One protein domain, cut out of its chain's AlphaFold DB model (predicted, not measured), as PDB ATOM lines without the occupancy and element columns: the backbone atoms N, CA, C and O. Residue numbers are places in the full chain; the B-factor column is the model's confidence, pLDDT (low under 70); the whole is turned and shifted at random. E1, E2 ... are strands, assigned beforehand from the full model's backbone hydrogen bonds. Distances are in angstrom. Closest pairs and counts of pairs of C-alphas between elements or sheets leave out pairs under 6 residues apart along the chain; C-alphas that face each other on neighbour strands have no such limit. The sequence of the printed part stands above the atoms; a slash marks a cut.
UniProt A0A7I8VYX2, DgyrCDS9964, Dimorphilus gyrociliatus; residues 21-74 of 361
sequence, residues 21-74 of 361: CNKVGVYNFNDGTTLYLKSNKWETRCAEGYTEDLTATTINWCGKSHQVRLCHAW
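Overview. This is residues 21 to 74 of the 361 residues of the protein "DgyrCDS9964" of Dimorphilus gyrociliatus (UniProt A0A7I8VYX2). A three-stranded sheet, E1 E2 E3, and a long two-stranded hairpin, E4 E5, lie partly face to face as a small, elongated sandwich. E3 and the inner strand E2 come near E5, while E1 is at the far edge, away from the hairpin; E4 bends sharply at residue 54. The printed part has 54 residues, with no named helix and five named strands in the order E1 E2 E3 E4 E5; both sheets are antiparallel, in the orders E1 - E2 - E3 and E4 - E5, and the class is all strand. The whole is compact, with a radius of gyration of the C-alphas of 11.1 A, and spans 32 by 20 by 16 A.

Arrangement. Begin with the sheet of E1, residues 25 to 28, E2, residues 33 to 38, and E3, residues 41 to 46; it is a meander, each strand the antiparallel neighbour of the one before. In the hairpin of E1 and E2, look for N 27 and O 35 at 2.9 A. In the hairpin of E2 and E3, N 36 and O 43 are 2.8 A apart. Now go on to E4, residues 50 to 61, and E5, residues 64 to 73, an antiparallel hairpin at 155 degrees between directions; N 53 and O 70 are 2.8 A apart, and N 59 and O 66 are 2.8 A apart. The two sheets form a sandwich, two sheets face to face, with the facing parts 8.7 A centre to centre and the strands of the one at 36 degrees to those of the other. The closest C-alphas of E3 and E5 are those of Cys 46 and Cys 71, 5.6 A apart. Those of E2 and E5 are Thr 33 and Cys 71, 4.9 A apart. E1 is apart from E4 and from E5, and E2 is only just apart from E4, closest 8.1 A.

Along the chain. Find C-alpha 25 at (277.607, 266.734, 268.775), where E1 begins; it is 9.9 A long. E2 measures 16.0 A and E3 16.7 A from first to last C-alpha. From C-alpha 50 at (259.699, 272.450, 259.515), E4 covers 24.1 A and bends by 91 degrees at residue 54. E5 runs 28.1 A and ends with C-alpha 73 at (257.094, 275.006, 261.705).

Size, cuts and confidence. The two C-alphas farthest apart are those of Gly 49 and Gly 63, 32.7 A. The printed part has no cut, and the four links between strands are tight; the chain changes sheets at the link from E3 to E4. Mean pLDDT of the printed part is 79.6; look for values under 70 at residues 21 to 23, 49 and 74 of this model.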
ATOM      1  N   CYS A  21     283.255 272.495 274.128       61.94
ATOM      2  CA  CYS A  21     283.391 273.389 272.993       61.94
ATOM      3  C   CYS A  21     283.904 272.738 271.697       61.94
ATOM      4  O   CYS A  21     283.567 273.172 270.598       61.94
ATOM      5  N   ASN A  22     284.688 271.668 271.826       63.47
ATOM      6  CA  ASN A  22     285.305 270.950 270.705       63.47
ATOM      7  C   ASN A  22     284.706 269.556 270.477       63.47
ATOM      8  O   ASN A  22     285.288 268.742 269.758       63.47
ATOM      9  N   LYS A  23     283.567 269.243 271.101       67.50
ATOM     10  CA  LYS A  23     282.933 267.939 270.908       67.50
ATOM     11  C   LYS A  23     281.983 267.995 269.724       67.50
ATOM     12  O   LYS A  23     281.054 268.795 269.696       67.50
ATOM     13  N   VAL A  24     282.224 267.112 268.758       76.81
ATOM     14  CA  VAL A  24     281.251 266.798 267.710       76.81
ATOM     15  C   VAL A  24     279.978 266.319 268.396       76.81
ATOM     16  O   VAL A  24     280.028 265.436 269.255       76.81
ATOM     17  N   GLY A  25     278.853 266.932 268.051       80.19
ATOM     18  CA  GLY A  25     277.607 266.734 268.775       80.19
ATOM     19  C   GLY A  25     276.389 267.142 267.964       80.19
ATOM     20  O   GLY A  25     276.494 267.846 266.954       80.19
ATOM     21  N   VAL A  26     275.238 266.660 268.422       85.12
ATOM     22  CA  VAL A  26     273.917 266.969 267.876       85.12
ATOM     23  C   VAL A  26     273.137 267.715 268.948       85.12
ATOM     24  O   VAL A  26     273.001 267.220 270.066       85.12
ATOM     25  N   TYR A  27     272.633 268.896 268.606       82.69
ATOM     26  CA  TYR A  27     271.875 269.757 269.509       82.69
ATOM     27  C   TYR A  27     270.458 269.902 268.967       82.69
ATOM     28  O   TYR A  27     270.262 270.462 267.891       82.69
ATOM     29  N   ASN A  28     269.483 269.369 269.700       81.00
ATOM     30  CA  ASN A  28     268.071 269.448 269.340       81.00
ATOM     31  C   ASN A  28     267.405 270.597 270.093       81.00
ATOM     32  O   ASN A  28     267.594 270.742 271.302       81.00
ATOM     33  N   PHE A  29     266.605 271.373 269.377       80.19
ATOM     34  CA  PHE A  29     265.840 272.487 269.908       80.19
ATOM     35  C   PHE A  29     264.341 272.177 269.830       80.19
ATOM     36  O   PHE A  29     263.880 271.389 269.004       80.19
ATOM     37  N   ASN A  30     263.565 272.812 270.708       75.56
ATOM     38  CA  ASN A  30     262.119 272.586 270.817       75.56
ATOM     39  C   ASN A  30     261.321 273.148 269.625       75.56
ATOM     40  O   ASN A  30     260.133 272.876 269.498       75.56
ATOM     41  N   ASP A  31     261.963 273.938 268.767       72.06
ATOM     42  CA  ASP A  31     261.409 274.537 267.552       72.06
ATOM     43  C   ASP A  31     261.593 273.647 266.308       72.06
ATOM     44  O   ASP A  31     261.384 274.105 265.190       72.06
ATOM     45  N   GLY A  32     261.998 272.384 266.486       80.31
ATOM     46  CA  GLY A  32     262.250 271.452 265.385       80.31
ATOM     47  C   GLY A  32     263.600 271.652 264.690       80.31
ATOM     48  O   GLY A  32     263.862 270.982 263.688       80.31
ATOM     49  N   THR A  33     264.463 272.539 265.204       85.25
ATOM     50  CA  THR A  33     265.838 272.714 264.721       85.25
ATOM     51  C   THR A  33     266.759 271.652 265.313       85.25
ATOM     52  O   THR A  33     266.815 271.459 266.529       85.25
ATOM     53  N   THR A  34     267.568 271.019 264.468       88.19
ATOM     54  CA  THR A  34     268.700 270.191 264.889       88.19
ATOM     55  C   THR A  34     269.993 270.774 264.330       88.19
ATOM     56  O   THR A  34     270.165 270.874 263.115       88.19
ATOM     57  N   LEU A  35     270.928 271.142 265.208       88.31
ATOM     58  CA  LEU A  35     272.255 271.626 264.830       88.31
ATOM     59  C   LEU A  35     273.297 270.514 264.980       88.31
ATOM     60  O   LEU A  35     273.464 269.937 266.056       88.31
ATOM     61  N   TYR A  36     274.035 270.251 263.906       87.19
ATOM     62  CA  TYR A  36     275.157 269.321 263.869       87.19
ATOM     63  C   TYR A  36     276.466 270.103 263.861       87.19
ATOM     64  O   TYR A  36     276.703 270.920 262.969       87.19
ATOM     65  N   LEU A  37     277.343 269.817 264.823       84.19
ATOM     66  CA  LEU A  37     278.699 270.355 264.846       84.19
ATOM     67  C   LEU A  37     279.668 269.299 264.312       84.19
ATOM     68  O   LEU A  37     280.032 268.376 265.036       84.19
ATOM     69  N   LYS A  38     280.102 269.426 263.053       80.50
ATOM     70  CA  LYS A  38     281.111 268.548 262.432       80.50
ATOM     71  C   LYS A  38     282.357 269.365 262.109       80.50
ATOM     72  O   LYS A  38     282.288 270.297 261.314       80.50
ATOM     73  N   SER A  39     283.499 269.028 262.712       75.56
ATOM     74  CA  SER A  39     284.797 269.659 262.407       75.56
ATOM     75  C   SER A  39     284.764 271.200 262.425       75.56
ATOM     76  O   SER A  39     285.245 271.844 261.496       75.56
ATOM     77  N   ASN A  40     284.171 271.797 263.468       74.38
ATOM     78  CA  ASN A  40     283.982 273.252 263.632       74.38
ATOM     79  C   ASN A  40     283.074 273.941 262.596       74.38
ATOM     80  O   ASN A  40     283.060 275.170 262.507       74.38
ATOM     81  N   LYS A  41     282.286 273.172 261.839       82.62
ATOM     82  CA  LYS A  41     281.236 273.680 260.957       82.62
ATOM     83  C   LYS A  41     279.865 273.288 261.498       82.62
ATOM     84  O   LYS A  41     279.631 272.124 261.822       82.62
ATOM     85  N   TRP A  42     278.979 274.275 261.563       85.38
ATOM     86  CA  TRP A  42     277.580 274.082 261.918       85.38
ATOM     87  C   TRP A  42     276.765 273.729 260.677       85.38
ATOM     88  O   TRP A  42     276.878 274.386 259.641       85.38
ATOM     89  N   GLU A  43     275.957 272.685 260.794       88.38
ATOM     90  CA  GLU A  43     274.999 272.243 259.786       88.38
ATOM     91  C   GLU A  43     273.617 272.170 260.446       88.38
ATOM     92  O   GLU A  43     273.450 271.494 261.461       88.38
ATOM     93  N   THR A  44     272.643 272.893 259.895       88.12
ATOM     94  CA  THR A  44     271.252 272.857 260.357       88.12
ATOM     95  C   THR A  44     270.505 271.737 259.640       88.12
ATOM     96  O   THR A  44     270.697 271.513 258.447       88.12
ATOM     97  N   ARG A  45     269.624 271.039 260.356       87.88
ATOM     98  CA  ARG A  45     268.581 270.192 259.775       87.88
ATOM     99  C   ARG A  45     267.259 270.489 260.463       87.88
ATOM    100  O   ARG A  45     267.216 270.601 261.684       87.88
ATOM    101  N   CYS A  46     266.192 270.553 259.682       85.81
ATOM    102  CA  CYS A  46     264.843 270.697 260.206       85.81
ATOM    103  C   CYS A  46     264.161 269.337 260.344       85.81
ATOM    104  O   CYS A  46     264.347 268.450 259.507       85.81
ATOM    105  N   ALA A  47     263.373 269.182 261.408       81.31
ATOM    106  CA  ALA A  47     262.453 268.063 261.563       81.31
ATOM    107  C   ALA A  47     261.388 268.057 260.447       81.31
ATOM    108  O   ALA A  47     261.141 269.073 259.792       81.31
ATOM    109  N   GLU A  48     260.729 266.917 260.233       77.88
ATOM    110  CA  GLU A  48     259.638 266.829 259.259       77.88
ATOM    111  C   GLU A  48     258.529 267.842 259.582       77.88
ATOM    112  O   GLU A  48     258.073 267.957 260.720       77.88
ATOM    113  N   GLY A  49     258.100 268.601 258.570       69.44
ATOM    114  CA  GLY A  49     257.121 269.675 258.752       69.44
ATOM    115  C   GLY A  49     257.700 270.976 259.317       69.44
ATOM    116  O   GLY A  49     256.933 271.796 259.817       69.44
ATOM    117  N   TYR A  50     259.014 271.188 259.224       79.62
ATOM    118  CA  TYR A  50     259.699 272.450 259.515       79.62
ATOM    119  C   TYR A  50     260.576 272.867 258.321       79.62
ATOM    120  O   TYR A  50     261.046 272.013 257.571       79.62
ATOM    121  N   THR A  51     260.801 274.169 258.130       80.19
ATOM    122  CA  THR A  51     261.680 274.713 257.075       80.19
ATOM    123  C   THR A  51     262.684 275.703 257.656       80.19
ATOM    124  O   THR A  51     262.423 276.315 258.689       80.19
ATOM    125  N   GLU A  52     263.834 275.855 256.997       81.25
ATOM    126  CA  GLU A  52     264.872 276.802 257.408       81.25
ATOM    127  C   GLU A  52     264.400 278.255 257.257       81.25
ATOM    128  O   GLU A  52     263.762 278.623 256.267       81.25
ATOM    129  N   ASP A  53     264.765 279.094 258.224       75.25
ATOM    130  CA  ASP A  53     264.576 280.537 258.171       75.25
ATOM    131  C   ASP A  53     265.422 281.175 257.062       75.25
ATOM    132  O   ASP A  53     266.579 280.819 256.817       75.25
ATOM    133  N   LEU A  54     264.856 282.203 256.426       71.44
ATOM    134  CA  LEU A  54     265.559 283.023 255.434       71.44
ATOM    135  C   LEU A  54     266.711 283.817 256.075       71.44
ATOM    136  O   LEU A  54     267.741 284.060 255.440       71.44
ATOM    137  N   THR A  55     266.541 284.203 257.340       74.00
ATOM    138  CA  THR A  55     267.506 284.975 258.125       74.00
ATOM    139  C   THR A  55     268.402 284.063 258.953       74.00
ATOM    140  O   THR A  55     267.923 283.171 259.649       74.00
ATOM    141  N   ALA A  56     269.712 284.307 258.909       81.69
ATOM    142  CA  ALA A  56     270.655 283.615 259.777       81.69
ATOM    143  C   ALA A  56     270.664 284.244 261.179       81.69
ATOM    144  O   ALA A  56     270.712 285.467 261.327       81.69
ATOM    145  N   THR A  57     270.641 283.391 262.195       78.88
ATOM    146  CA  THR A  57     270.746 283.744 263.606       78.88
ATOM    147  C   THR A  57     272.179 283.539 264.073       78.88
ATOM    148  O   THR A  57     272.833 282.547 263.750       78.88
ATOM    149  N   THR A  58     272.677 284.478 264.874       83.19
ATOM    150  CA  THR A  58     274.025 284.384 265.433       83.19
ATOM    151  C   THR A  58     274.005 283.604 266.742       83.19
ATOM    152  O   THR A  58     273.388 284.041 267.710       83.19
ATOM    153  N   ILE A  59     274.715 282.481 266.795       81.00
ATOM    154  CA  ILE A  59     274.983 281.739 268.030       81.00
ATOM    155  C   ILE A  59     276.411 282.007 268.498       81.00
ATOM    156  O   ILE A  59     277.332 282.122 267.690       81.00
ATOM    157  N   ASN A  60     276.607 282.088 269.810       79.44
ATOM    158  CA  ASN A  60     277.938 282.193 270.397       79.44
ATOM    159  C   ASN A  60     278.383 280.815 270.881       79.44
ATOM    160  O   ASN A  60     277.743 280.218 271.745       79.44
ATOM    161  N   TRP A  61     279.488 280.325 270.331       78.19
ATOM    162  CA  TRP A  61     280.083 279.038 270.664       78.19
ATOM    163  C   TRP A  61     281.589 279.216 270.850       78.19
ATOM    164  O   TRP A  61     282.276 279.734 269.971       78.19
ATOM    165  N   CYS A  62     282.117 278.841 272.016       74.81
ATOM    166  CA  CYS A  62     283.552 278.956 272.336       74.81
ATOM    167  C   CYS A  62     284.133 280.361 272.178       74.81
ATOM    168  O   CYS A  62     285.245 280.533 271.677       74.81
ATOM    169  N   GLY A  63     283.359 281.379 272.558       75.25
ATOM    170  CA  GLY A  63     283.773 282.777 272.425       75.25
ATOM    171  C   GLY A  63     283.836 283.278 270.979       75.25
ATOM    172  O   GLY A  63     284.325 284.381 270.748       75.25
ATOM    173  N   LYS A  64     283.340 282.500 270.008       80.25
ATOM    174  CA  LYS A  64     283.182 282.907 268.610       80.25
ATOM    175  C   LYS A  64     281.710 282.957 268.235       80.25
ATOM    176  O   LYS A  64     280.906 282.148 268.692       80.25
ATOM    177  N   SER A  65     281.371 283.905 267.376       82.81
ATOM    178  CA  SER A  65     280.031 284.031 266.818       82.81
ATOM    179  C   SER A  65     279.931 283.238 265.517       82.81
ATOM    180  O   SER A  65     280.787 283.355 264.641       82.81
ATOM    181  N   HIS A  66     278.881 282.437 265.388       82.88
ATOM    182  CA  HIS A  66     278.579 281.621 264.217       82.88
ATOM    183  C   HIS A  66     277.182 281.953 263.705       82.88
ATOM    184  O   HIS A  66     276.273 282.177 264.495       82.88
ATOM    185  N   GLN A  67     277.004 281.963 262.388       86.69
ATOM    186  CA  GLN A  67     275.696 282.126 261.759       86.69
ATOM    187  C   GLN A  67     275.080 280.748 261.513       86.69
ATOM    188  O   GLN A  67     275.694 279.916 260.845       86.69
ATOM    189  N   VAL A  68     273.877 280.517 262.028       85.44
ATOM    190  CA  VAL A  68     273.078 279.308 261.788       85.44
ATOM    191  C   VAL A  68     271.659 279.711 261.420       85.44
ATOM    192  O   VAL A  68     271.139 280.700 261.926       85.44
ATOM    193  N   ARG A  69     271.012 278.965 260.530       84.94
ATOM    194  CA  ARG A  69     269.581 279.147 260.264       84.94
ATOM    195  C   ARG A  69     268.808 278.284 261.244       84.94
ATOM    196  O   ARG A  69     269.213 277.147 261.483       84.94
ATOM    197  N   LEU A  70     267.764 278.841 261.842       83.94
ATOM    198  CA  LEU A  70     266.838 278.080 262.674       83.94
ATOM    199  C   LEU A  70     265.714 277.536 261.799       83.94
ATOM    200  O   LEU A  70     265.544 277.960 260.655       83.94
ATOM    201  N   CYS A  71     264.985 276.565 262.321       82.31
ATOM    202  CA  CYS A  71     263.831 275.986 261.667       82.31
ATOM    203  C   CYS A  71     262.556 276.573 262.269       82.31
ATOM    204  O   CYS A  71     262.452 276.753 263.480       82.31
ATOM    205  N   HIS A  72     261.556 276.831 261.433       80.75
ATOM    206  CA  HIS A  72     260.211 277.159 261.889       80.75
ATOM    207  C   HIS A  72     259.219 276.134 261.363       80.75
ATOM    208  O   HIS A  72     259.413 275.535 260.303       80.75
ATOM    209  N   ALA A  73     258.141 275.921 262.119       70.62
ATOM    210  CA  ALA A  73     257.094 275.006 261.705       70.62
ATOM    211  C   ALA A  73     256.555 275.442 260.340       70.62
ATOM    212  O   ALA A  73     256.140 276.589 260.166       70.62
ATOM    213  N   TRP A  74     256.460 274.492 259.411       64.75
ATOM    214  CA  TRP A  74     255.778 274.627 258.119       64.75
ATOM    215  C   TRP A  74     254.328 275.115 258.285       64.75
ATOM    216  O   TRP A  74     253.701 275.605 257.355       64.75
TER     217      TRP A  74